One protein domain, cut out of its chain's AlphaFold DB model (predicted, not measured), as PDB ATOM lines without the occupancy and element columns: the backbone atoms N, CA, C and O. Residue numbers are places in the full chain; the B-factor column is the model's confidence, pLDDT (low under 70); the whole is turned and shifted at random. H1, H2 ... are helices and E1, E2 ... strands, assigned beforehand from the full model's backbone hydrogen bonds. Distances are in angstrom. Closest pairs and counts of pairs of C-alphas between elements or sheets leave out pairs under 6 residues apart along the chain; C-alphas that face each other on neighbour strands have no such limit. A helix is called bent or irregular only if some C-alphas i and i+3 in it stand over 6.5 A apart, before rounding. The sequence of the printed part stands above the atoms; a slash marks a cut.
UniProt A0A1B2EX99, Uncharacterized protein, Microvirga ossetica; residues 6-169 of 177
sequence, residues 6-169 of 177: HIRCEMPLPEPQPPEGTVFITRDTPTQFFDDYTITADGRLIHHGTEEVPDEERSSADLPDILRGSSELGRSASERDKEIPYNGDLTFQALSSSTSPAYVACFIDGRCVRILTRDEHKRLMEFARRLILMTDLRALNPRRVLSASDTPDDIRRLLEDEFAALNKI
ATOM      1  N   HIS A   6      -6.853 -17.647 -10.680       91.69
ATOM      2  CA  HIS A   6      -5.900 -16.682 -10.153       91.69
ATOM      3  C   HIS A   6      -5.239 -15.903 -11.281       91.69
ATOM      4  O   HIS A   6      -4.917 -16.434 -12.342       91.69
ATOM      5  N   ILE A   7      -4.998 -14.623 -11.019       93.19
ATOM      6  CA  ILE A   7      -4.258 -13.747 -11.912       93.19
ATOM      7  C   ILE A   7      -3.107 -13.101 -11.161       93.19
ATOM      8  O   ILE A   7      -3.294 -12.466 -10.120       93.19
ATOM      9  N   ARG A   8      -1.921 -13.199 -11.754       93.69
ATOM     10  CA  ARG A   8      -0.788 -12.323 -11.483       93.69
ATOM     11  C   ARG A   8      -0.741 -11.228 -12.544       93.69
ATOM     12  O   ARG A   8      -0.917 -11.492 -13.731       93.69
ATOM     13  N   CYS A   9      -0.504  -9.992 -12.124       94.31
ATOM     14  CA  CYS A   9      -0.383  -8.859 -13.035       94.31
ATOM     15  C   CYS A   9       1.007  -8.238 -12.904       94.31
ATOM     16  O   CYS A   9       1.387  -7.800 -11.822       94.31
ATOM     17  N   GLU A  10       1.748  -8.213 -14.006       94.56
ATOM     18  CA  GLU A  10       3.045  -7.536 -14.122       94.56
ATOM     19  C   GLU A  10       2.925  -6.203 -14.866       94.56
ATOM     20  O   GLU A  10       3.779  -5.330 -14.715       94.56
ATOM     21  N   MET A  11       1.870  -6.031 -15.669       93.31
ATOM     22  CA  MET A  11       1.553  -4.730 -16.251       93.31
ATOM     23  C   MET A  11       1.262  -3.698 -15.152       93.31
ATOM     24  O   MET A  11       0.633  -4.042 -14.146       93.31
ATOM     25  N   PRO A  12       1.654  -2.425 -15.361       92.38
ATOM     26  CA  PRO A  12       1.348  -1.350 -14.427       92.38
ATOM     27  C   PRO A  12      -0.157  -1.233 -14.171       92.38
ATOM     28  O   PRO A  12      -0.957  -1.156 -15.106       92.38
ATOM     29  N   LEU A  13      -0.531  -1.203 -12.893       92.38
ATOM     30  CA  LEU A  13      -1.908  -0.989 -12.463       92.38
ATOM     31  C   LEU A  13      -2.166   0.504 -12.216       92.38
ATOM     32  O   LEU A  13      -1.268   1.205 -11.741       92.38
ATOM     33  N   PRO A  14      -3.381   1.001 -12.500       90.44
ATOM     34  CA  PRO A  14      -3.758   2.366 -12.161       90.44
ATOM     35  C   PRO A  14      -3.831   2.554 -10.640       90.44
ATOM     36  O   PRO A  14      -4.086   1.609  -9.889       90.44
ATOM     37  N   GLU A  15      -3.628   3.791 -10.188       86.00
ATOM     38  CA  GLU A  15      -3.684   4.131  -8.766       86.00
ATOM     39  C   GLU A  15      -5.099   3.937  -8.177       86.00
ATOM     40  O   GLU A  15      -6.093   4.260  -8.835       86.00
ATOM     41  N   PRO A  16      -5.225   3.472  -6.919       81.56
ATOM     42  CA  PRO A  16      -4.137   3.096  -6.015       81.56
ATOM     43  C   PRO A  16      -3.501   1.754  -6.405       81.56
ATOM     44  O   PRO A  16      -4.210   0.774  -6.649       81.56
ATOM     45  N   GLN A  17      -2.168   1.702  -6.424       81.62
ATOM     46  CA  GLN A  17      -1.456   0.449  -6.675       81.62
ATOM     47  C   GLN A  17      -1.581  -0.506  -5.475       81.62
ATOM     48  O   GLN A  17      -1.370  -0.100  -4.326       81.62
ATOM     49  N   PRO A  18      -1.924  -1.784  -5.709       85.62
ATOM     50  CA  PRO A  18      -1.947  -2.783  -4.655       85.62
ATOM     51  C   PRO A  18      -0.515  -3.175  -4.246       85.62
ATOM     52  O   PRO A  18       0.431  -2.926  -4.995       85.62
ATOM     53  N   PRO A  19      -0.333  -3.812  -3.075       84.62
ATOM     54  CA  PRO A  19       0.975  -4.297  -2.642       84.62
ATOM     55  C   PRO A  19       1.634  -5.224  -3.673       84.62
ATOM     56  O   PRO A  19       0.953  -5.986  -4.368       84.62
ATOM     57  N   GLU A  20       2.964  -5.209  -3.728       82.94
ATOM     58  CA  GLU A  20       3.727  -6.123  -4.580       82.94
ATOM     59  C   GLU A  20       3.397  -7.590  -4.249       82.94
ATOM     60  O   GLU A  20       3.235  -7.963  -3.087       82.94
ATOM     61  N   GLY A  21       3.257  -8.425  -5.283       82.31
ATOM     62  CA  GLY A  21       2.902  -9.838  -5.123       82.31
ATOM     63  C   GLY A  21       1.425 -10.100  -4.806       82.31
ATOM     64  O   GLY A  21       1.073 -11.229  -4.469       82.31
ATOM     65  N   THR A  22       0.550  -9.094  -4.917       88.12
ATOM     66  CA  THR A  22      -0.900  -9.298  -4.780       88.12
ATOM     67  C   THR A  22      -1.401 -10.327  -5.795       88.12
ATOM     68  O   THR A  22      -1.187 -10.187  -6.998       88.12
ATOM     69  N   VAL A  23      -2.107 -11.344  -5.294       89.25
ATOM     70  CA  VAL A  23      -2.823 -12.324  -6.114       89.25
ATOM     71  C   VAL A  23      -4.241 -11.822  -6.355       89.25
ATOM     72  O   VAL A  23      -4.976 -11.479  -5.420       89.25
ATOM     73  N   PHE A  24      -4.627 -11.786  -7.624       93.62
ATOM     74  CA  PHE A  24      -5.963 -11.411  -8.051       93.62
ATOM     75  C   PHE A  24      -6.776 -12.649  -8.401       93.62
ATOM     76  O   PHE A  24      -6.229 -13.719  -8.651       93.62
ATOM     77  N   ILE A  25      -8.090 -12.482  -8.437       93.12
ATOM     78  CA  ILE A  25      -9.020 -13.484  -8.934       93.12
ATOM     79  C   ILE A  25      -9.856 -12.930 -10.072       93.12
ATOM     80  O   ILE A  25     -10.245 -11.758 -10.058       93.12
ATOM     81  N   THR A  26     -10.177 -13.797 -11.024       91.56
ATOM     82  CA  THR A  26     -11.105 -13.517 -12.118       91.56
ATOM     83  C   THR A  26     -12.180 -14.596 -12.219       91.56
ATOM     84  O   THR A  26     -12.031 -15.716 -11.730       91.56
ATOM     85  N   ARG A  27     -13.295 -14.231 -12.851       89.00
ATOM     86  CA  ARG A  27     -14.361 -15.149 -13.280       89.00
ATOM     87  C   ARG A  27     -14.668 -15.007 -14.771       89.00
ATOM     88  O   ARG A  27     -15.633 -15.593 -15.250       89.00
ATOM     89  N   ASP A  28     -13.874 -14.224 -15.496       82.81
ATOM     90  CA  ASP A  28     -14.142 -13.874 -16.895       82.81
ATOM     91  C   ASP A  28     -13.401 -14.796 -17.881       82.81
ATOM     92  O   ASP A  28     -13.436 -14.594 -19.097       82.81
ATOM     93  N   THR A  29     -12.729 -15.824 -17.367       74.75
ATOM     94  CA  THR A  29     -12.056 -16.860 -18.150       74.75
ATOM     95  C   THR A  29     -13.067 -17.856 -18.736       74.75
ATOM     96  O   THR A  29     -14.072 -18.184 -18.097       74.75
ATOM     97  N   PRO A  30     -12.834 -18.369 -19.962       65.62
ATOM     98  CA  PRO A  30     -13.751 -19.310 -20.617       65.62
ATOM     99  C   PRO A  30     -13.903 -20.647 -19.877       65.62
ATOM    100  O   PRO A  30     -14.930 -21.313 -20.000       65.62
ATOM    101  N   THR A  31     -12.875 -21.043 -19.130       67.81
ATOM    102  CA  THR A  31     -12.769 -22.311 -18.411       67.81
ATOM    103  C   THR A  31     -12.343 -22.007 -16.978       67.81
ATOM    104  O   THR A  31     -11.172 -21.765 -16.734       67.81
ATOM    105  N   GLN A  32     -13.304 -21.965 -16.048       65.00
ATOM    106  CA  GLN A  32     -13.057 -21.666 -14.631       65.00
ATOM    107  C   GLN A  32     -12.677 -22.949 -13.878       65.00
ATOM    108  O   GLN A  32     -13.566 -23.632 -13.352       65.00
ATOM    109  N   PHE A  33     -11.388 -23.282 -13.835       72.19
ATOM    110  CA  PHE A  33     -10.884 -24.511 -13.201       72.19
ATOM    111  C   PHE A  33      -9.852 -24.277 -12.090       72.19
ATOM    112  O   PHE A  33      -9.169 -25.221 -11.707       72.19
ATOM    113  N   PHE A  34      -9.812 -23.078 -11.493       72.81
ATOM    114  CA  PHE A  34      -8.749 -22.679 -10.557       72.81
ATOM    115  C   PHE A  34      -7.380 -22.671 -11.232       72.81
ATOM    116  O   PHE A  34      -6.377 -23.074 -10.645       72.81
ATOM    117  N   ASP A  35      -7.369 -22.211 -12.476       85.06
ATOM    118  CA  ASP A  35      -6.155 -22.083 -13.258       85.06
ATOM    119  C   ASP A  35      -5.396 -20.811 -12.855       85.06
ATOM    120  O   ASP A  35      -5.976 -19.833 -12.365       85.06
ATOM    121  N   ASP A  36      -4.085 -20.817 -13.080       90.25
ATOM    122  CA  ASP A  36      -3.217 -19.678 -12.812       90.25
ATOM    123  C   ASP A  36      -2.866 -18.974 -14.127       90.25
ATOM    124  O   ASP A  36      -2.381 -19.587 -15.084       90.25
ATOM    125  N   TYR A  37      -3.069 -17.660 -14.173       92.50
ATOM    126  CA  TYR A  37      -2.729 -16.832 -15.324       92.50
ATOM    127  C   TYR A  37      -1.810 -15.676 -14.934       92.50
ATOM    128  O   TYR A  37      -1.899 -15.128 -13.835       92.50
ATOM    129  N   THR A  38      -0.983 -15.237 -15.879       95.12
ATOM    130  CA  THR A  38      -0.181 -14.019 -15.757       95.12
ATOM    131  C   THR A  38      -0.476 -13.065 -16.907       95.12
ATOM    132  O   THR A  38      -0.353 -13.433 -18.075       95.12
ATOM    133  N   ILE A  39      -0.828 -11.821 -16.576       95.69
ATOM    134  CA  ILE A  39      -0.766 -10.690 -17.509       95.69
ATOM    135  C   ILE A  39       0.660 -10.142 -17.438       95.69
ATOM    136  O   ILE A  39       1.016  -9.472 -16.465       95.69
ATOM    137  N   THR A  40       1.484 -10.471 -18.430       96.06
ATOM    138  CA  THR A  40       2.906 -10.098 -18.453       96.06
ATOM    139  C   THR A  40       3.085  -8.605 -18.683       96.06
ATOM    140  O   THR A  40       2.205  -7.957 -19.246       96.06
ATOM    141  N   ALA A  41       4.248  -8.055 -18.324       95.19
ATOM    142  CA  ALA A  41       4.537  -6.627 -18.505       95.19
ATOM    143  C   ALA A  41       4.425  -6.148 -19.971       95.19
ATOM    144  O   ALA A  41       4.120  -4.984 -20.215       95.19
ATOM    145  N   ASP A  42       4.639  -7.043 -20.945       94.75
ATOM    146  CA  ASP A  42       4.482  -6.780 -22.385       94.75
ATOM    147  C   ASP A  42       3.063  -7.067 -22.926       94.75
ATOM    148  O   ASP A  42       2.846  -7.130 -24.142       94.75
ATOM    149  N   GLY A  43       2.100  -7.270 -22.027       93.75
ATOM    150  CA  GLY A  43       0.684  -7.396 -22.340       93.75
ATOM    151  C   GLY A  43       0.257  -8.752 -22.895       93.75
ATOM    152  O   GLY A  43      -0.762  -8.826 -23.573       93.75
ATOM    153  N   ARG A  44       0.987  -9.843 -22.654       96.06
ATOM    154  CA  ARG A  44       0.500 -11.195 -22.992       96.06
ATOM    155  C   ARG A  44      -0.308 -11.770 -21.844       96.06
ATOM    156  O   ARG A  44      -0.029 -11.479 -20.685       96.06
ATOM    157  N   LEU A  45      -1.270 -12.630 -22.170       94.94
ATOM    158  CA  LEU A  45      -1.916 -13.496 -21.190       94.94
ATOM    159  C   LEU A  45      -1.285 -14.886 -21.276       94.94
ATOM    160  O   LEU A  45      -1.455 -15.584 -22.274       94.94
ATOM    161  N   ILE A  46      -0.552 -15.277 -20.241       94.19
ATOM    162  CA  ILE A  46       0.042 -16.608 -20.118       94.19
ATOM    163  C   ILE A  46      -0.828 -17.431 -19.181       94.19
ATOM    164  O   ILE A  46      -1.110 -17.002 -18.069       94.19
ATOM    165  N   HIS A  47      -1.252 -18.601 -19.635       92.25
ATOM    166  CA  HIS A  47      -1.856 -19.625 -18.797       92.25
ATOM    167  C   HIS A  47      -0.774 -20.590 -18.334       92.25
ATOM    168  O   HIS A  47      -0.059 -21.146 -19.173       92.25
ATOM    169  N   HIS A  48      -0.667 -20.786 -17.024       89.62
ATOM    170  CA  HIS A  48       0.308 -21.689 -16.438       89.62
ATOM    171  C   HIS A  48      -0.256 -23.099 -16.369       89.62
ATOM    172  O   HIS A  48      -1.249 -23.364 -15.696       89.62
ATOM    173  N   GLY A  49       0.385 -24.017 -17.087       83.19
ATOM    174  CA  GLY A  49      -0.044 -25.403 -17.074       83.19
ATOM    175  C   GLY A  49       0.336 -26.084 -15.765       83.19
ATOM    176  O   GLY A  49       1.449 -25.933 -15.258       83.19
ATOM    177  N   THR A  50      -0.574 -26.892 -15.240       77.12
ATOM    178  CA  THR A  50      -0.287 -27.816 -14.145       77.12
ATOM    179  C   THR A  50       0.016 -29.206 -14.701       77.12
ATOM    180  O   THR A  50      -0.465 -29.623 -15.766       77.12
ATOM    181  N   GLU A  51       0.877 -29.935 -14.003       77.88
ATOM    182  CA  GLU A  51       1.029 -31.370 -14.197       77.88
ATOM    183  C   GLU A  51       0.613 -32.108 -12.943       77.88
ATOM    184  O   GLU A  51       0.879 -31.662 -11.829       77.88
ATOM    185  N   GLU A  52      -0.057 -33.236 -13.143       75.81
ATOM    186  CA  GLU A  52      -0.446 -34.100 -12.048       75.81
ATOM    187  C   GLU A  52       0.810 -34.654 -11.369       75.81
ATOM    188  O   GLU A  52       1.705 -35.185 -12.031       75.81
ATOM    189  N   VAL A  53       0.891 -34.508 -10.047       74.06
ATOM    190  CA  VAL A  53       1.996 -35.077  -9.269       74.06
ATOM    191  C   VAL A  53       1.812 -36.599  -9.252       74.06
ATOM    192  O   VAL A  53       0.711 -37.029  -8.902       74.06
ATOM    193  N   PRO A  54       2.817 -37.420  -9.611       74.12
ATOM    194  CA  PRO A  54       2.716 -38.879  -9.524       74.12
ATOM    195  C   PRO A  54       2.356 -39.334  -8.111       74.12
ATOM    196  O   PRO A  54       2.815 -38.730  -7.141       74.12
ATOM    197  N   ASP A  55       1.562 -40.398  -7.979       70.62
ATOM    198  CA  ASP A  55       1.103 -40.889  -6.673       70.62
ATOM    199  C   ASP A  55       2.257 -41.211  -5.715       70.62
ATOM    200  O   ASP A  55       2.138 -40.987  -4.512       70.62
ATOM    201  N   GLU A  56       3.396 -41.662  -6.245       70.69
ATOM    202  CA  GLU A  56       4.590 -41.997  -5.467       70.69
ATOM    203  C   GLU A  56       5.287 -40.771  -4.852       70.69
ATOM    204  O   GLU A  56       6.005 -40.902  -3.861       70.69
ATOM    205  N   GLU A  57       5.085 -39.579  -5.424       66.81
ATOM    206  CA  GLU A  57       5.646 -38.310  -4.936       66.81
ATOM    207  C   GLU A  57       4.686 -37.572  -3.990       66.81
ATOM    208  O   GLU A  57       5.057 -36.566  -3.375       66.81
ATOM    209  N   ARG A  58       3.444 -38.053  -3.843       68.44
ATOM    210  CA  ARG A  58       2.441 -37.423  -2.981       68.44
ATOM    211  C   ARG A  58       2.739 -37.764  -1.521       68.44
ATOM    212  O   ARG A  58       2.606 -38.905  -1.090       68.44
ATOM    213  N   SER A  59       3.049 -36.740  -0.725       66.50
ATOM    214  CA  SER A  59       3.262 -36.829   0.733       66.50
ATOM    215  C   SER A  59       2.107 -37.503   1.494       66.50
ATOM    216  O   SER A  59       2.294 -37.993   2.605       66.50
ATOM    217  N   SER A  60       0.927 -37.536   0.873       60.41
ATOM    218  CA  SER A  60      -0.335 -38.057   1.393       60.41
ATOM    219  C   SER A  60      -0.842 -39.270   0.594       60.41
ATOM    220  O   SER A  60      -2.056 -39.424   0.432       60.41
ATOM    221  N   ALA A  61       0.061 -40.113   0.065       60.31
ATOM    222  CA  ALA A  61      -0.244 -41.296  -0.758       60.31
ATOM    223  C   ALA A  61      -1.348 -42.204  -0.165       60.31
ATOM    224  O   ALA A  61      -2.191 -42.711  -0.901       60.31
ATOM    225  N   ASP A  62      -1.406 -42.310   1.167       64.06
ATOM    226  CA  ASP A  62      -2.334 -43.189   1.893       64.06
ATOM    227  C   ASP A  62      -3.658 -42.521   2.325       64.06
ATOM    228  O   ASP A  62      -4.537 -43.185   2.883       64.06
ATOM    229  N   LEU A  63      -3.826 -41.208   2.117       61.03
ATOM    230  CA  LEU A  63      -5.058 -40.495   2.477       61.03
ATOM    231  C   LEU A  63      -6.089 -40.551   1.338       61.03
ATOM    232  O   LEU A  63      -5.715 -40.428   0.172       61.03
ATOM    233  N   PRO A  64      -7.394 -40.690   1.652       59.25
ATOM    234  CA  PRO A  64      -8.444 -40.666   0.638       59.25
ATOM    235  C   PRO A  64      -8.493 -39.299  -0.058       59.25
ATOM    236  O   PRO A  64      -8.379 -38.272   0.612       59.25
ATOM    237  N   ASP A  65      -8.732 -39.284  -1.374       58.34
ATOM    238  CA  ASP A  65      -8.676 -38.084  -2.241       58.34
ATOM    239  C   ASP A  65      -9.451 -36.869  -1.706       58.34
ATOM    240  O   ASP A  65      -9.053 -35.726  -1.893       58.34
ATOM    241  N   ILE A  66     -10.539 -37.111  -0.977       55.78
ATOM    242  CA  ILE A  66     -11.382 -36.091  -0.326       55.78
ATOM    243  C   ILE A  66     -10.676 -35.287   0.778       55.78
ATOM    244  O   ILE A  66     -11.179 -34.234   1.172       55.78
ATOM    245  N   LEU A  67      -9.557 -35.781   1.307       53.41
ATOM    246  CA  LEU A  67      -8.735 -35.110   2.322       53.41
ATOM    247  C   LEU A  67      -7.426 -34.557   1.744       53.41
ATOM    248  O   LEU A  67      -6.668 -33.916   2.472       53.41
ATOM    249  N   ARG A  68      -7.166 -34.810   0.458       57.38
ATOM    250  CA  ARG A  68      -5.945 -34.419  -0.238       57.38
ATOM    251  C   ARG A  68      -6.068 -32.952  -0.658       57.38
ATOM    252  O   ARG A  68      -7.070 -32.541  -1.245       57.38
ATOM    253  N   GLY A  69      -5.093 -32.127  -0.282       54.75
ATOM    254  CA  GLY A  69      -5.124 -30.697  -0.602       54.75
ATOM    255  C   GLY A  69      -5.010 -30.480  -2.113       54.75
ATOM    256  O   GLY A  69      -4.313 -31.229  -2.787       54.75
ATOM    257  N   SER A  70      -5.635 -29.434  -2.666       54.62
ATOM    258  CA  SER A  70      -5.549 -29.125  -4.108       54.62
ATOM    259  C   SER A  70      -4.108 -28.969  -4.617       54.62
ATOM    260  O   SER A  70      -3.824 -29.291  -5.764       54.62
ATOM    261  N   SER A  71      -3.185 -28.560  -3.742       52.12
ATOM    262  CA  SER A  71      -1.747 -28.462  -4.026       52.12
ATOM    263  C   SER A  71      -1.031 -29.813  -4.188       52.12
ATOM    264  O   SER A  71       0.100 -29.832  -4.662       52.12
ATOM    265  N   GLU A  72      -1.632 -30.930  -3.770       53.78
ATOM    266  CA  GLU A  72      -1.052 -32.279  -3.899       53.78
ATOM    267  C   GLU A  72      -1.515 -32.991  -5.180       53.78
ATOM    268  O   GLU A  72      -0.973 -34.035  -5.538       53.78
ATOM    269  N   LEU A  73      -2.512 -32.428  -5.872       61.09
ATOM    270  CA  LEU A  73      -3.059 -32.960  -7.121       61.09
ATOM    271  C   LEU A  73      -2.289 -32.471  -8.351       61.09
ATOM    272  O   LEU A  73      -2.311 -33.138  -9.381       61.09
ATOM    273  N   GLY A  74      -1.572 -31.351  -8.258       63.22
ATOM    274  CA  GLY A  74      -0.771 -30.855  -9.366       63.22
ATOM    275  C   GLY A  74       0.312 -29.874  -8.938       63.22
ATOM    276  O   GLY A  74       0.145 -29.126  -7.977       63.22
ATOM    277  N   ARG A  75       1.429 -29.883  -9.666       70.06
ATOM    278  CA  ARG A  75       2.512 -28.899  -9.537       70.06
ATOM    279  C   ARG A  75       2.583 -28.028 -10.786       70.06
ATOM    280  O   ARG A  75       2.201 -28.462 -11.873       70.06
ATOM    281  N   SER A  76       3.063 -26.796 -10.632       73.00
ATOM    282  CA  SER A  76       3.285 -25.894 -11.764       73.00
ATOM    283  C   SER A  76       4.305 -26.507 -12.725       73.00
ATOM    284  O   SER A  76       5.405 -26.876 -12.313       73.00
ATOM    285  N   ALA A  77       3.948 -26.595 -14.002       77.38
ATOM    286  CA  ALA A  77       4.789 -27.138 -15.057       77.38
ATOM    287  C   ALA A  77       5.025 -26.047 -16.101       77.38
ATOM    288  O   ALA A  77       4.254 -25.911 -17.048       77.38
ATOM    289  N   SER A  78       6.106 -25.279 -15.943       74.75
ATOM    290  CA  SER A  78       6.419 -24.141 -16.823       74.75
ATOM    291  C   SER A  78       6.565 -24.530 -18.299       74.75
ATOM    292  O   SER A  78       6.291 -23.729 -19.186       74.75
ATOM    293  N   GLU A  79       6.927 -25.782 -18.595       78.81
ATOM    294  CA  GLU A  79       6.953 -26.332 -19.960       78.81
ATOM    295  C   GLU A  79       5.564 -26.379 -20.627       78.81
ATOM    296  O   GLU A  79       5.454 -26.512 -21.847       78.81
ATOM    297  N   ARG A  80       4.493 -26.282 -19.832       82.38
ATOM    298  CA  ARG A  80       3.095 -26.267 -20.275       82.38
ATOM    299  C   ARG A  80       2.495 -24.864 -20.291       82.38
ATOM    300  O   ARG A  80       1.301 -24.748 -20.583       82.38
ATOM    301  N   ASP A  81       3.291 -23.834 -20.016       89.81
ATOM    302  CA  ASP A  81       2.856 -22.446 -20.113       89.81
ATOM    303  C   ASP A  81       2.457 -22.132 -21.558       89.81
ATOM    304  O   ASP A  81       3.196 -22.391 -22.514       89.81
ATOM    305  N   LYS A  82       1.253 -21.588 -21.731       91.31
ATOM    306  CA  LYS A  82       0.692 -21.276 -23.047       91.31
ATOM    307  C   LYS A  82       0.239 -19.833 -23.092       91.31
ATOM    308  O   LYS A  82      -0.552 -19.394 -22.265       91.31
ATOM    309  N   GLU A  83       0.697 -19.113 -24.108       92.69
ATOM    310  CA  GLU A  83       0.128 -17.813 -24.444       92.69
ATOM    311  C   GLU A  83      -1.291 -18.002 -24.992       92.69
ATOM    312  O   GLU A  83      -1.529 -18.810 -25.895       92.69
ATOM    313  N   ILE A  84      -2.238 -17.249 -24.437       90.69
ATOM    314  CA  ILE A  84      -3.623 -17.212 -24.891       90.69
ATOM    315  C   ILE A  84      -3.833 -15.904 -25.657       90.69
ATOM    316  O   ILE A  84      -3.732 -14.834 -25.051       90.69
ATOM    317  N   PRO A  85      -4.201 -15.950 -26.953       92.00
ATOM    318  CA  PRO A  85      -4.543 -14.760 -27.729       92.00
ATOM    319  C   PRO A  85      -5.949 -14.261 -27.353       92.00
ATOM    320  O   PRO A  85      -6.882 -14.263 -28.161       92.00
ATOM    321  N   TYR A  86      -6.123 -13.880 -26.088       89.88
ATOM    322  CA  TYR A  86      -7.394 -13.420 -25.544       89.88
ATOM    323  C   TYR A  86      -7.782 -12.076 -26.166       89.88
ATOM    324  O   TYR A  86      -6.940 -11.216 -26.408       89.88
ATOM    325  N   ASN A  87      -9.073 -11.904 -26.441       91.00
ATOM    326  CA  ASN A  87      -9.638 -10.686 -27.011       91.00
ATOM    327  C   ASN A  87     -10.908 -10.338 -26.242       91.00
ATOM    328  O   ASN A  87     -11.864 -11.115 -26.240       91.00
ATOM    329  N   GLY A  88     -10.939  -9.168 -25.610       91.12
ATOM    330  CA  GLY A  88     -12.045  -8.788 -24.739       91.12
ATOM    331  C   GLY A  88     -11.599  -8.041 -23.496       91.12
ATOM    332  O   GLY A  88     -10.476  -7.555 -23.419       91.12
ATOM    333  N   ASP A  89     -12.503  -7.961 -22.529       94.12
ATOM    334  CA  ASP A  89     -12.255  -7.286 -21.262       94.12
ATOM    335  C   ASP A  89     -12.221  -8.355 -20.174       94.12
ATOM    336  O   ASP A  89     -13.180  -9.112 -20.024       94.12
ATOM    337  N   LEU A  90     -11.117  -8.419 -19.437       94.44
ATOM    338  CA  LEU A  90     -10.925  -9.362 -18.347       94.44
ATOM    339  C   LEU A  90     -10.959  -8.593 -17.025       94.44
ATOM    340  O   LEU A  90     -10.102  -7.745 -16.767       94.44
ATOM    341  N   THR A  91     -11.969  -8.858 -16.199       95.25
ATOM    342  CA  THR A  91     -12.116  -8.233 -14.880       95.25
ATOM    343  C   THR A  91     -11.404  -9.070 -13.834       95.25
ATOM    344  O   THR A  91     -11.581 -10.288 -13.764       95.25
ATOM    345  N   PHE A  92     -10.636  -8.419 -12.971       94.56
ATOM    346  CA  PHE A  92      -9.954  -9.080 -11.867       94.56
ATOM    347  C   PHE A  92      -9.901  -8.179 -10.634       94.56
ATOM    348  O   PHE A  92      -9.953  -6.953 -10.727       94.56
ATOM    349  N   GLN A  93      -9.851  -8.783  -9.452       93.88
ATOM    350  CA  GLN A  93      -9.829  -8.068  -8.172       93.88
ATOM    351  C   GLN A  93      -8.954  -8.807  -7.166       93.88
ATOM    352  O   GLN A  93      -8.781 -10.018  -7.281       93.88
ATOM    353  N   ALA A  94      -8.397  -8.096  -6.186       91.81
ATOM    354  CA  ALA A  94      -7.539  -8.727  -5.189       91.81
ATOM    355  C   ALA A  94      -8.318  -9.792  -4.399       91.81
ATOM    356  O   ALA A  94      -9.442  -9.549  -3.950       91.81
ATOM    357  N   LEU A  95      -7.707 -10.964  -4.204       85.31
ATOM    358  CA  LEU A  95      -8.307 -12.054  -3.428       85.31
ATOM    359  C   LEU A  95      -8.499 -11.667  -1.952       85.31
ATOM    360  O   LEU A  95      -9.459 -12.084  -1.308       85.31
ATOM    361  N   SER A  96      -7.581 -10.862  -1.418       80.31
ATOM    362  CA  SER A  96      -7.452 -10.570   0.012       80.31
ATOM    363  C   SER A  96      -8.526  -9.640   0.578       80.31
ATOM    364  O   SER A  96      -8.669  -9.558   1.798       80.31
ATOM    365  N   SER A  97      -9.280  -8.923  -0.262       75.31
ATOM    366  CA  SER A  97     -10.276  -7.973   0.230       75.31
ATOM    367  C   SER A  97     -11.381  -7.685  -0.785       75.31
ATOM    368  O   SER A  97     -11.127  -7.276  -1.917       75.31
ATOM    369  N   SER A  98     -12.628  -7.798  -0.321       73.19
ATOM    370  CA  SER A  98     -13.834  -7.425  -1.068       73.19
ATOM    371  C   SER A  98     -13.980  -5.917  -1.292       73.19
ATOM    372  O   SER A  98     -14.812  -5.509  -2.100       73.19
ATOM    373  N   THR A  99     -13.196  -5.093  -0.590       81.00
ATOM    374  CA  THR A  99     -13.179  -3.633  -0.746       81.00
ATOM    375  C   THR A  99     -12.040  -3.153  -1.637       81.00
ATOM    376  O   THR A  99     -11.902  -1.949  -1.840       81.00
ATOM    377  N   SER A 100     -11.199  -4.064  -2.133       82.38
ATOM    378  CA  SER A 100     -10.142  -3.700  -3.071       82.38
ATOM    379  C   SER A 100     -10.753  -3.240  -4.391       82.38
ATOM    380  O   SER A 100     -11.779  -3.788  -4.812       82.38
ATOM    381  N   PRO A 101     -10.142  -2.252  -5.065       87.69
ATOM    382  CA  PRO A 101     -10.571  -1.877  -6.400       87.69
ATOM    383  C   PRO A 101     -10.516  -3.100  -7.325       87.69
ATOM    384  O   PRO A 101      -9.591  -3.912  -7.275       87.69
ATOM    385  N   ALA A 102     -11.546  -3.232  -8.156       92.88
ATOM    386  CA  ALA A 102     -11.527  -4.158  -9.275       92.88
ATOM    387  C   ALA A 102     -10.900  -3.455 -10.481       92.88
ATOM    388  O   ALA A 102     -11.167  -2.274 -10.729       92.88
ATOM    389  N   TYR A 103     -10.122  -4.203 -11.245       95.31
ATOM    390  CA  TYR A 103      -9.452  -3.753 -12.451       95.31
ATOM    391  C   TYR A 103     -10.030  -4.469 -13.669       95.31
ATOM    392  O   TYR A 103     -10.624  -5.545 -13.560       95.31
ATOM    393  N   VAL A 104      -9.868  -3.850 -14.832       95.94
ATOM    394  CA  VAL A 104     -10.268  -4.395 -16.125       95.94
ATOM    395  C   VAL A 104      -9.077  -4.296 -17.067       95.94
ATOM    396  O   VAL A 104      -8.624  -3.194 -17.374       95.94
ATOM    397  N   ALA A 105      -8.580  -5.445 -17.516       95.94
ATOM    398  CA  ALA A 105      -7.578  -5.543 -18.568       95.94
ATOM    399  C   ALA A 105      -8.278  -5.618 -19.928       95.94
ATOM    400  O   ALA A 105      -9.077  -6.522 -20.178       95.94
ATOM    401  N   CYS A 106      -7.973  -4.670 -20.811       94.69
ATOM    402  CA  CYS A 106      -8.519  -4.618 -22.162       94.69
ATOM    403  C   CYS A 106      -7.548  -5.297 -23.128       94.69
ATOM    404  O   CYS A 106      -6.413  -4.844 -23.281       94.69
ATOM    405  N   PHE A 107      -8.002  -6.355 -23.795       93.50
ATOM    406  CA  PHE A 107      -7.228  -7.114 -24.770       93.50
ATOM    407  C   PHE A 107      -7.728  -6.891 -26.196       93.50
ATOM    408  O   PHE A 107      -8.920  -7.049 -26.484       93.50
ATOM    409  N   ILE A 108      -6.798  -6.565 -27.091       90.25
ATOM    410  CA  ILE A 108      -7.029  -6.332 -28.517       90.25
ATOM    411  C   ILE A 108      -5.944  -7.059 -29.302       90.25
ATOM    412  O   ILE A 108      -4.762  -6.942 -28.992       90.25
ATOM    413  N   ASP A 109      -6.362  -7.820 -30.307       91.31
ATOM    414  CA  ASP A 109      -5.497  -8.619 -31.173       91.31
ATOM    415  C   ASP A 109      -4.533  -9.523 -30.364       91.31
ATOM    416  O   ASP A 109      -3.365  -9.701 -30.702       91.31
ATOM    417  N   GLY A 110      -5.038 -10.102 -29.262       90.62
ATOM    418  CA  GLY A 110      -4.288 -11.003 -28.378       90.62
ATOM    419  C   GLY A 110      -3.385 -10.322 -27.343       90.62
ATOM    420  O   GLY A 110      -2.676 -11.017 -26.618       90.62
ATOM    421  N   ARG A 111      -3.387  -8.984 -27.258       94.75
ATOM    422  CA  ARG A 111      -2.515  -8.213 -26.357       94.75
ATOM    423  C   ARG A 111      -3.308  -7.313 -25.427       94.75
ATOM    424  O   ARG A 111      -4.226  -6.622 -25.859       94.75
ATOM    425  N   CYS A 112      -2.934  -7.289 -24.152       95.12
ATOM    426  CA  CYS A 112      -3.411  -6.311 -23.194       95.12
ATOM    427  C   CYS A 112      -2.816  -4.953 -23.549       95.12
ATOM    428  O   CYS A 112      -1.606  -4.748 -23.483       95.12
ATOM    429  N   VAL A 113      -3.685  -4.035 -23.955       93.31
ATOM    430  CA  VAL A 113      -3.293  -2.680 -24.355       93.31
ATOM    431  C   VAL A 113      -3.340  -1.712 -23.181       93.31
ATOM    432  O   VAL A 113      -2.615  -0.724 -23.169       93.31
ATOM    433  N   ARG A 114      -4.202  -1.980 -22.192       92.12
ATOM    434  CA  ARG A 114      -4.393  -1.114 -21.028       92.12
ATOM    435  C   ARG A 114      -5.093  -1.845 -19.893       92.12
ATOM    436  O   ARG A 114      -5.943  -2.705 -20.133       92.12
ATOM    437  N   ILE A 115      -4.802  -1.413 -18.668       94.94
ATOM    438  CA  ILE A 115      -5.545  -1.784 -17.468       94.94
ATOM    439  C   ILE A 115      -6.176  -0.530 -16.866       94.94
ATOM    440  O   ILE A 115      -5.525   0.499 -16.722       94.94
ATOM    441  N   LEU A 116      -7.459  -0.624 -16.536       93.56
ATOM    442  CA  LEU A 116      -8.255   0.455 -15.960       93.56
ATOM    443  C   LEU A 116      -8.853   0.006 -14.633       93.56
ATOM    444  O   LEU A 116      -9.102  -1.185 -14.434       93.56
ATOM    445  N   THR A 117      -9.182   0.948 -13.752       94.62
ATOM    446  CA  THR A 117     -10.131   0.626 -12.684       94.62
ATOM    447  C   THR A 117     -11.499   0.321 -13.303       94.62
ATOM    448  O   THR A 117     -11.872   0.832 -14.366       94.62
ATOM    449  N   ARG A 118     -12.294  -0.515 -12.634       93.12
ATOM    450  CA  ARG A 118     -13.635  -0.885 -13.108       93.12
ATOM    451  C   ARG A 118     -14.534   0.334 -13.337       93.12
ATOM    452  O   ARG A 118     -15.330   0.338 -14.279       93.12
ATOM    453  N   ASP A 119     -14.404   1.356 -12.498       91.81
ATOM    454  CA  ASP A 119     -15.188   2.586 -12.609       91.81
ATOM    455  C   ASP A 119     -14.768   3.433 -13.812       91.81
ATOM    456  O   ASP A 119     -15.634   3.920 -14.542       91.81
ATOM    457  N   GLU A 120     -13.464   3.568 -14.072       90.75
ATOM    458  CA  GLU A 120     -12.951   4.232 -15.278       90.75
ATOM    459  C   GLU A 120     -13.407   3.507 -16.542       90.75
ATOM    460  O   GLU A 120     -13.967   4.137 -17.443       90.75
ATOM    461  N   HIS A 121     -13.264   2.179 -16.579       92.62
ATOM    462  CA  HIS A 121     -13.727   1.364 -17.699       92.62
ATOM    463  C   HIS A 121     -15.226   1.563 -17.958       92.62
ATOM    464  O   HIS A 121     -15.645   1.791 -19.093       92.62
ATOM    465  N   LYS A 122     -16.052   1.558 -16.902       91.50
ATOM    466  CA  LYS A 122     -17.496   1.798 -17.021       91.50
ATOM    467  C   LYS A 122     -17.801   3.183 -17.599       91.50
ATOM    468  O   LYS A 122     -18.637   3.281 -18.496       91.50
ATOM    469  N   ARG A 123     -17.128   4.235 -17.113       88.75
ATOM    470  CA  ARG A 123     -17.305   5.613 -17.609       88.75
ATOM    471  C   ARG A 123     -16.909   5.736 -19.079       88.75
ATOM    472  O   ARG A 123     -17.666   6.315 -19.855       88.75
ATOM    473  N   LEU A 124     -15.772   5.159 -19.468       85.62
ATOM    474  CA  LEU A 124     -15.295   5.170 -20.853       85.62
ATOM    475  C   LEU A 124     -16.240   4.416 -21.789       85.62
ATOM    476  O   LEU A 124     -16.588   4.927 -22.850       85.62
ATOM    477  N   MET A 125     -16.721   3.243 -21.381       84.25
ATOM    478  CA  MET A 125     -17.673   2.471 -22.180       84.25
ATOM    479  C   MET A 125     -19.027   3.170 -22.307       84.25
ATOM    480  O   MET A 125     -19.642   3.131 -23.372       84.25
ATOM    481  N   GLU A 126     -19.504   3.834 -21.253       86.94
ATOM    482  CA  GLU A 126     -20.717   4.649 -21.326       86.94
ATOM    483  C   GLU A 126     -20.539   5.843 -22.272       86.94
ATOM    484  O   GLU A 126     -21.410   6.098 -23.106       86.94
ATOM    485  N   PHE A 127     -19.400   6.533 -22.192       80.50
ATOM    486  CA  PHE A 127     -19.065   7.631 -23.093       80.50
ATOM    487  C   PHE A 127     -18.998   7.167 -24.554       80.50
ATOM    488  O   PHE A 127     -19.672   7.743 -25.407       80.50
ATOM    489  N   ALA A 128     -18.276   6.078 -24.832       78.50
ATOM    490  CA  ALA A 128     -18.161   5.509 -26.170       78.50
ATOM    491  C   ALA A 128     -19.529   5.096 -26.737       78.50
ATOM    492  O   ALA A 128     -19.837   5.399 -27.888       78.50
ATOM    493  N   ARG A 129     -20.398   4.479 -25.921       79.38
ATOM    494  CA  ARG A 129     -21.778   4.146 -26.320       79.38
ATOM    495  C   ARG A 129     -22.590   5.387 -26.680       79.38
ATOM    496  O   ARG A 129     -23.275   5.377 -27.698       79.38
ATOM    497  N   ARG A 130     -22.525   6.443 -25.862       80.31
ATOM    498  CA  ARG A 130     -23.223   7.709 -26.145       80.31
ATOM    499  C   ARG A 130     -22.734   8.319 -27.452       80.31
ATOM    500  O   ARG A 130     -23.554   8.756 -28.248       80.31
ATOM    501  N   LEU A 131     -21.426   8.299 -27.686       72.38
ATOM    502  CA  LEU A 131     -20.846   8.861 -28.895       72.38
ATOM    503  C   LEU A 131     -21.271   8.079 -30.143       72.38
ATOM    504  O   LEU A 131     -21.772   8.697 -31.074       72.38
ATOM    505  N   ILE A 132     -21.198   6.743 -30.121       73.19
ATOM    506  CA  ILE A 132     -21.677   5.880 -31.219       73.19
ATOM    507  C   ILE A 132     -23.153   6.149 -31.548       73.19
ATOM    508  O   ILE A 132     -23.521   6.206 -32.720       73.19
ATOM    509  N   LEU A 133     -23.998   6.335 -30.526       76.94
ATOM    510  CA  LEU A 133     -25.418   6.655 -30.709       76.94
ATOM    511  C   LEU A 133     -25.644   8.042 -31.327       76.94
ATOM    512  O   LEU A 133     -26.619   8.225 -32.049       76.94
ATOM    513  N   MET A 134     -24.772   9.015 -31.046       71.69
ATOM    514  CA  MET A 134     -24.891  10.380 -31.573       71.69
ATOM    515  C   MET A 134     -24.398  10.517 -33.016       71.69
ATOM    516  O   MET A 134     -24.878  11.393 -33.730       71.69
ATOM    517  N   THR A 135     -23.451   9.683 -33.445       65.19
ATOM    518  CA  THR A 135     -22.794   9.793 -34.759       65.19
ATOM    519  C   THR A 135     -23.209   8.705 -35.760       65.19
ATOM    520  O   THR A 135     -22.656   8.653 -36.854       65.19
ATOM    521  N   ASP A 136     -24.171   7.841 -35.402       66.62
ATOM    522  CA  ASP A 136     -24.626   6.662 -36.175       66.62
ATOM    523  C   ASP A 136     -23.464   5.746 -36.627       66.62
ATOM    524  O   ASP A 136     -23.505   5.069 -37.655       66.62
ATOM    525  N   LEU A 137     -22.402   5.697 -35.813       62.16
ATOM    526  CA  LEU A 137     -21.155   4.968 -36.061       62.16
ATOM    527  C   LEU A 137     -21.278   3.470 -35.731       62.16
ATOM    528  O   LEU A 137     -20.459   2.902 -35.009       62.16
ATOM    529  N   ARG A 138     -22.306   2.795 -36.256       58.91
ATOM    530  CA  ARG A 138     -22.600   1.383 -35.920       58.91
ATOM    531  C   ARG A 138     -21.489   0.399 -36.303       58.91
ATOM    532  O   ARG A 138     -21.489  -0.720 -35.802       58.91
ATOM    533  N   ALA A 139     -20.565   0.801 -37.175       60.81
ATOM    534  CA  ALA A 139     -19.454  -0.031 -37.634       60.81
ATOM    535  C   ALA A 139     -18.194   0.050 -36.748       60.81
ATOM    536  O   ALA A 139     -17.294  -0.775 -36.901       60.81
ATOM    537  N   LEU A 140     -18.099   1.022 -35.834       63.94
ATOM    538  CA  LEU A 140     -16.891   1.229 -35.035       63.94
ATOM    539  C   LEU A 140     -16.844   0.306 -33.818       63.94
ATOM    540  O   LEU A 140     -17.803   0.198 -33.053       63.94
ATOM    541  N   ASN A 141     -15.687  -0.322 -33.605       67.12
ATOM    542  CA  ASN A 141     -15.421  -1.088 -32.396       67.12
ATOM    543  C   ASN A 141     -14.870  -0.139 -31.313       67.12
ATOM    544  O   ASN A 141     -13.710   0.275 -31.413       67.12
ATOM    545  N   PRO A 142     -15.649   0.200 -30.267       66.25
ATOM    546  CA  PRO A 142     -15.238   1.176 -29.259       66.25
ATOM    547  C   PRO A 142     -13.941   0.786 -28.542       66.25
ATOM    548  O   PRO A 142     -13.205   1.663 -28.106       66.25
ATOM    549  N   ARG A 143     -13.601  -0.509 -28.469       66.50
ATOM    550  CA  ARG A 143     -12.354  -0.965 -27.836       66.50
ATOM    551  C   ARG A 143     -11.105  -0.477 -28.570       66.50
ATOM    552  O   ARG A 143     -10.167  -0.034 -27.918       66.50
ATOM    553  N   ARG A 144     -11.104  -0.502 -29.910       67.94
ATOM    554  CA  ARG A 144      -9.953  -0.036 -30.708       67.94
ATOM    555  C   ARG A 144      -9.690   1.448 -30.503       67.94
ATOM    556  O   ARG A 144      -8.557   1.844 -30.260       67.94
ATOM    557  N   VAL A 145     -10.748   2.243 -30.493       67.31
ATOM    558  CA  VAL A 145     -10.662   3.679 -30.218       67.31
ATOM    559  C   VAL A 145     -10.096   3.935 -28.821       67.31
ATOM    560  O   VAL A 145      -9.189   4.746 -28.649       67.31
ATOM    561  N   LEU A 146     -10.603   3.212 -27.820       66.31
ATOM    562  CA  LEU A 146     -10.172   3.366 -26.434       66.31
ATOM    563  C   LEU A 146      -8.711   2.957 -26.210       66.31
ATOM    564  O   LEU A 146      -8.123   3.428 -25.243       66.31
ATOM    565  N   SER A 147      -8.130   2.113 -27.065       66.38
ATOM    566  CA  SER A 147      -6.721   1.705 -26.971       66.38
ATOM    567  C   SER A 147      -5.719   2.728 -27.498       66.38
ATOM    568  O   SER A 147      -4.538   2.627 -27.191       66.38
ATOM    569  N   ALA A 148      -6.177   3.707 -28.280       65.56
ATOM    570  CA  ALA A 148      -5.302   4.661 -28.948       65.56
ATOM    571  C   ALA A 148      -5.077   5.959 -28.150       65.56
ATOM    572  O   ALA A 148      -4.211   6.742 -28.535       65.56
ATOM    573  N   SER A 149      -5.810   6.199 -27.048       66.75
ATOM    574  CA  SER A 149      -5.488   7.300 -26.134       66.75
ATOM    575  C   SER A 149      -6.033   7.162 -24.703       66.75
ATOM    576  O   SER A 149      -7.015   6.460 -24.438       66.75
ATOM    577  N   ASP A 150      -5.381   7.887 -23.792       60.84
ATOM    578  CA  ASP A 150      -5.616   7.957 -22.352       60.84
ATOM    579  C   ASP A 150      -6.478   9.148 -21.917       60.84
ATOM    580  O   ASP A 150      -6.979   9.155 -20.790       60.84
ATOM    581  N   THR A 151      -6.703  10.144 -22.784       63.53
ATOM    582  CA  THR A 151      -7.550  11.295 -22.439       63.53
ATOM    583  C   THR A 151      -8.908  11.246 -23.147       63.53
ATOM    584  O   THR A 151      -8.994  10.854 -24.315       63.53
ATOM    585  N   PRO A 152     -10.000  11.667 -22.479       57.12
ATOM    586  CA  PRO A 152     -11.313  11.783 -23.118       57.12
ATOM    587  C   PRO A 152     -11.305  12.679 -24.366       57.12
ATOM    588  O   PRO A 152     -12.037  12.408 -25.319       57.12
ATOM    589  N   ASP A 153     -10.470  13.722 -24.372       60.78
ATOM    590  CA  ASP A 153     -10.342  14.665 -25.486       60.78
ATOM    591  C   ASP A 153      -9.623  14.048 -26.690       60.78
ATOM    592  O   ASP A 153     -10.022  14.271 -27.834       60.78
ATOM    593  N   ASP A 154      -8.618  13.209 -26.454       68.75
ATOM    594  CA  ASP A 154      -7.935  12.488 -27.523       68.75
ATOM    595  C   ASP A 154      -8.778  11.338 -28.069       68.75
ATOM    596  O   ASP A 154      -8.802  11.126 -29.275       68.75
ATOM    597  N   ILE A 155      -9.526  10.626 -27.216       63.94
ATOM    598  CA  ILE A 155     -10.515   9.631 -27.659       63.94
ATOM    599  C   ILE A 155     -11.531  10.303 -28.585       63.94
ATOM    600  O   ILE A 155     -11.843   9.780 -29.655       63.94
ATOM    601  N   ARG A 156     -12.014  11.492 -28.204       63.78
ATOM    602  CA  ARG A 156     -12.912  12.289 -29.041       63.78
ATOM    603  C   ARG A 156     -12.252  12.689 -30.364       63.78
ATOM    604  O   ARG A 156     -12.881  12.514 -31.401       63.78
ATOM    605  N   ARG A 157     -11.005  13.170 -30.350       68.50
ATOM    606  CA  ARG A 157     -10.260  13.504 -31.577       68.50
ATOM    607  C   ARG A 157     -10.039  12.298 -32.485       68.50
ATOM    608  O   ARG A 157     -10.282  12.404 -33.675       68.50
ATOM    609  N   LEU A 158      -9.652  11.150 -31.935       67.75
ATOM    610  CA  LEU A 158      -9.447   9.912 -32.691       67.75
ATOM    611  C   LEU A 158     -10.741   9.424 -33.345       67.75
ATOM    612  O   LEU A 158     -10.721   8.940 -34.473       67.75
ATOM    613  N   LEU A 159     -11.875   9.593 -32.663       63.53
ATOM    614  CA  LEU A 159     -13.196   9.321 -33.227       63.53
ATOM    615  C   LEU A 159     -13.564  10.302 -34.342       63.53
ATOM    616  O   LEU A 159     -14.123   9.884 -35.353       63.53
ATOM    617  N   GLU A 160     -13.261  11.588 -34.165       64.88
ATOM    618  CA  GLU A 160     -13.455  12.615 -35.193       64.88
ATOM    619  C   GLU A 160     -12.554  12.352 -36.423       64.88
ATOM    620  O   GLU A 160     -13.023  12.479 -37.556       64.88
ATOM    621  N   ASP A 161     -11.314  11.896 -36.221       68.44
ATOM    622  CA  ASP A 161     -10.351  11.559 -37.278       68.44
ATOM    623  C   ASP A 161     -10.729  10.274 -38.037       68.44
ATOM    624  O   ASP A 161     -10.722  10.266 -39.271       68.44
ATOM    625  N   GLU A 162     -11.128   9.201 -37.341       64.56
ATOM    626  CA  GLU A 162     -11.668   7.980 -37.968       64.56
ATOM    627  C   GLU A 162     -12.956   8.277 -38.751       64.56
ATOM    628  O   GLU A 162     -13.137   7.795 -39.871       64.56
ATOM    629  N   PHE A 163     -13.833   9.137 -38.221       62.59
ATOM    630  CA  PHE A 163     -15.030   9.588 -38.933       62.59
ATOM    631  C   PHE A 163     -14.685  10.391 -40.194       62.59
ATOM    632  O   PHE A 163     -15.289  10.192 -41.253       62.59
ATOM    633  N   ALA A 164     -13.695  11.281 -40.112       65.38
ATOM    634  CA  ALA A 164     -13.202  12.021 -41.267       65.38
ATOM    635  C   ALA A 164     -12.558  11.096 -42.314       65.38
ATOM    636  O   ALA A 164     -12.689  11.353 -43.511       65.38
ATOM    637  N   ALA A 165     -11.894  10.018 -41.889       67.44
ATOM    638  CA  ALA A 165     -11.332   9.009 -42.782       67.44
ATOM    639  C   ALA A 165     -12.425   8.187 -43.486       67.44
ATOM    640  O   ALA A 165     -12.356   8.004 -44.701       67.44
ATOM    641  N   LEU A 166     -13.470   7.768 -42.763       61.22
ATOM    642  CA  LEU A 166     -14.608   7.028 -43.324       61.22
ATOM    643  C   LEU A 166     -15.424   7.869 -44.321       61.22
ATOM    644  O   LEU A 166     -15.833   7.357 -45.359       61.22
ATOM    645  N   ASN A 167     -15.594   9.169 -44.066       60.88
ATOM    646  CA  ASN A 167     -16.289  10.083 -44.987       60.88
ATOM    647  C   ASN A 167     -15.444  10.536 -46.188       60.88
ATOM    648  O   ASN A 167     -15.974  11.150 -47.112       60.88
ATOM    649  N   LYS A 168     -14.136  10.261 -46.187       60.66
ATOM    650  CA  LYS A 168     -13.252  10.497 -47.338       60.66
ATOM    651  C   LYS A 168     -13.203   9.323 -48.309       60.66
ATOM    652  O   LYS A 168     -12.549   9.459 -49.340       60.66
ATOM    653  N   ILE A 169     -13.871   8.204 -48.017       51.34
ATOM    654  CA  ILE A 169     -14.045   7.131 -48.997       51.34
ATOM    655  C   ILE A 169     -14.911   7.712 -50.124       51.34
ATOM    656  O   ILE A 169     -16.082   8.022 -49.887       51.34
TER     657      ILE A 169
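What this domain is: This is residues 6 to 169 of the 177 residues of an uncharacterized protein of Microvirga ossetica (UniProt A0A1B2EX99). An eight-stranded sheet, folded back on itself and curled like part of a barrel, makes the body in the middle of a long model. From it an arm of E5, E6 and H1 with the loop of residues 53 to 69 makes one end of the length, and H2, H3 and H4 make the other end. The printed part has 164 residues, in the order E1 E2 E3 E4 E5 H1 E6 E7 E8 E9 E10 H2 H3 H4; its class is mixed, helices and strands. The large sheet, order E7 E4 E3 E1 E2 E8 E9 E10, is mixed, and E5 and E6 form an antiparallel sheet of two. The whole is loose, with a radius of gyration of the C-alphas of 20.5 A, a rod spanning 72 by 35 by 25 A.

Where its parts are: In the large sheet, E1 is residues 6 to 9, starting at C-alpha 6 (-5.900, -16.682, -10.153), E2 24 to 26, E3 36 to 39, E4 45 to 48 and E7 82 to 84. E8, residues 88 to 94, is 20.1 A long, E9, 102 to 108, 19.9 A, and E10, 111 to 117, 18.0 A. E5 is 50 to 52, H1 70 to 73 and E6 74 to 76. H2, residues 118 to 135, is 25.8 A long; H3 is 142 to 147; H4, 152 to 166, is 21.0 A long and ends at C-alpha 166 (-14.608, 7.028, -43.324).

How they stand to each other: In this folded sheet, bent back into two leaves, E7 E4 E3 E1 face E8 E9 E10, with E2 as the hinge. E3 and E1 are parallel, with N 8 and O 37 at 2.8 A. E2 and E8 are antiparallel, with N 25 and O 93 at 2.8 A. E8 E9 E10 form a meander, each strand the antiparallel neighbour of the one before; N 90 and O 105 are 2.9 A apart, N 104 and O 116 2.8 A. E4 runs on into E5 at 15 degrees; in E5 and E6, N 51 and O 75 are 2.9 A apart. H1 is not on the large sheet. H2 only grazes it with residues 118 to 124. H3 is on it at a height of 9.2 A. H2 and H3 touch at a steep tilt of 55 degrees, closest C-alphas Ala 128 and Pro 142, 6.1 A. H3 and H4 touch at a steep tilt of 62 degrees, closest C-alphas Leu 146 and Ile 155, 6.4 A. Every O i to N i+4 pair is within hydrogen-bond range in H2, H3 and H4; H1 is too short for one.

The domain as a whole: The C-alphas farthest apart, of Asp 62 and Lys 168, are 73.7 A apart. The printed part has no cut. The links E1 to E2 and E5 to H1 are long. Mean pLDDT of the printed part is 78.8; residues 30 to 32, 57 to 74 and 135 to 169 are under 70.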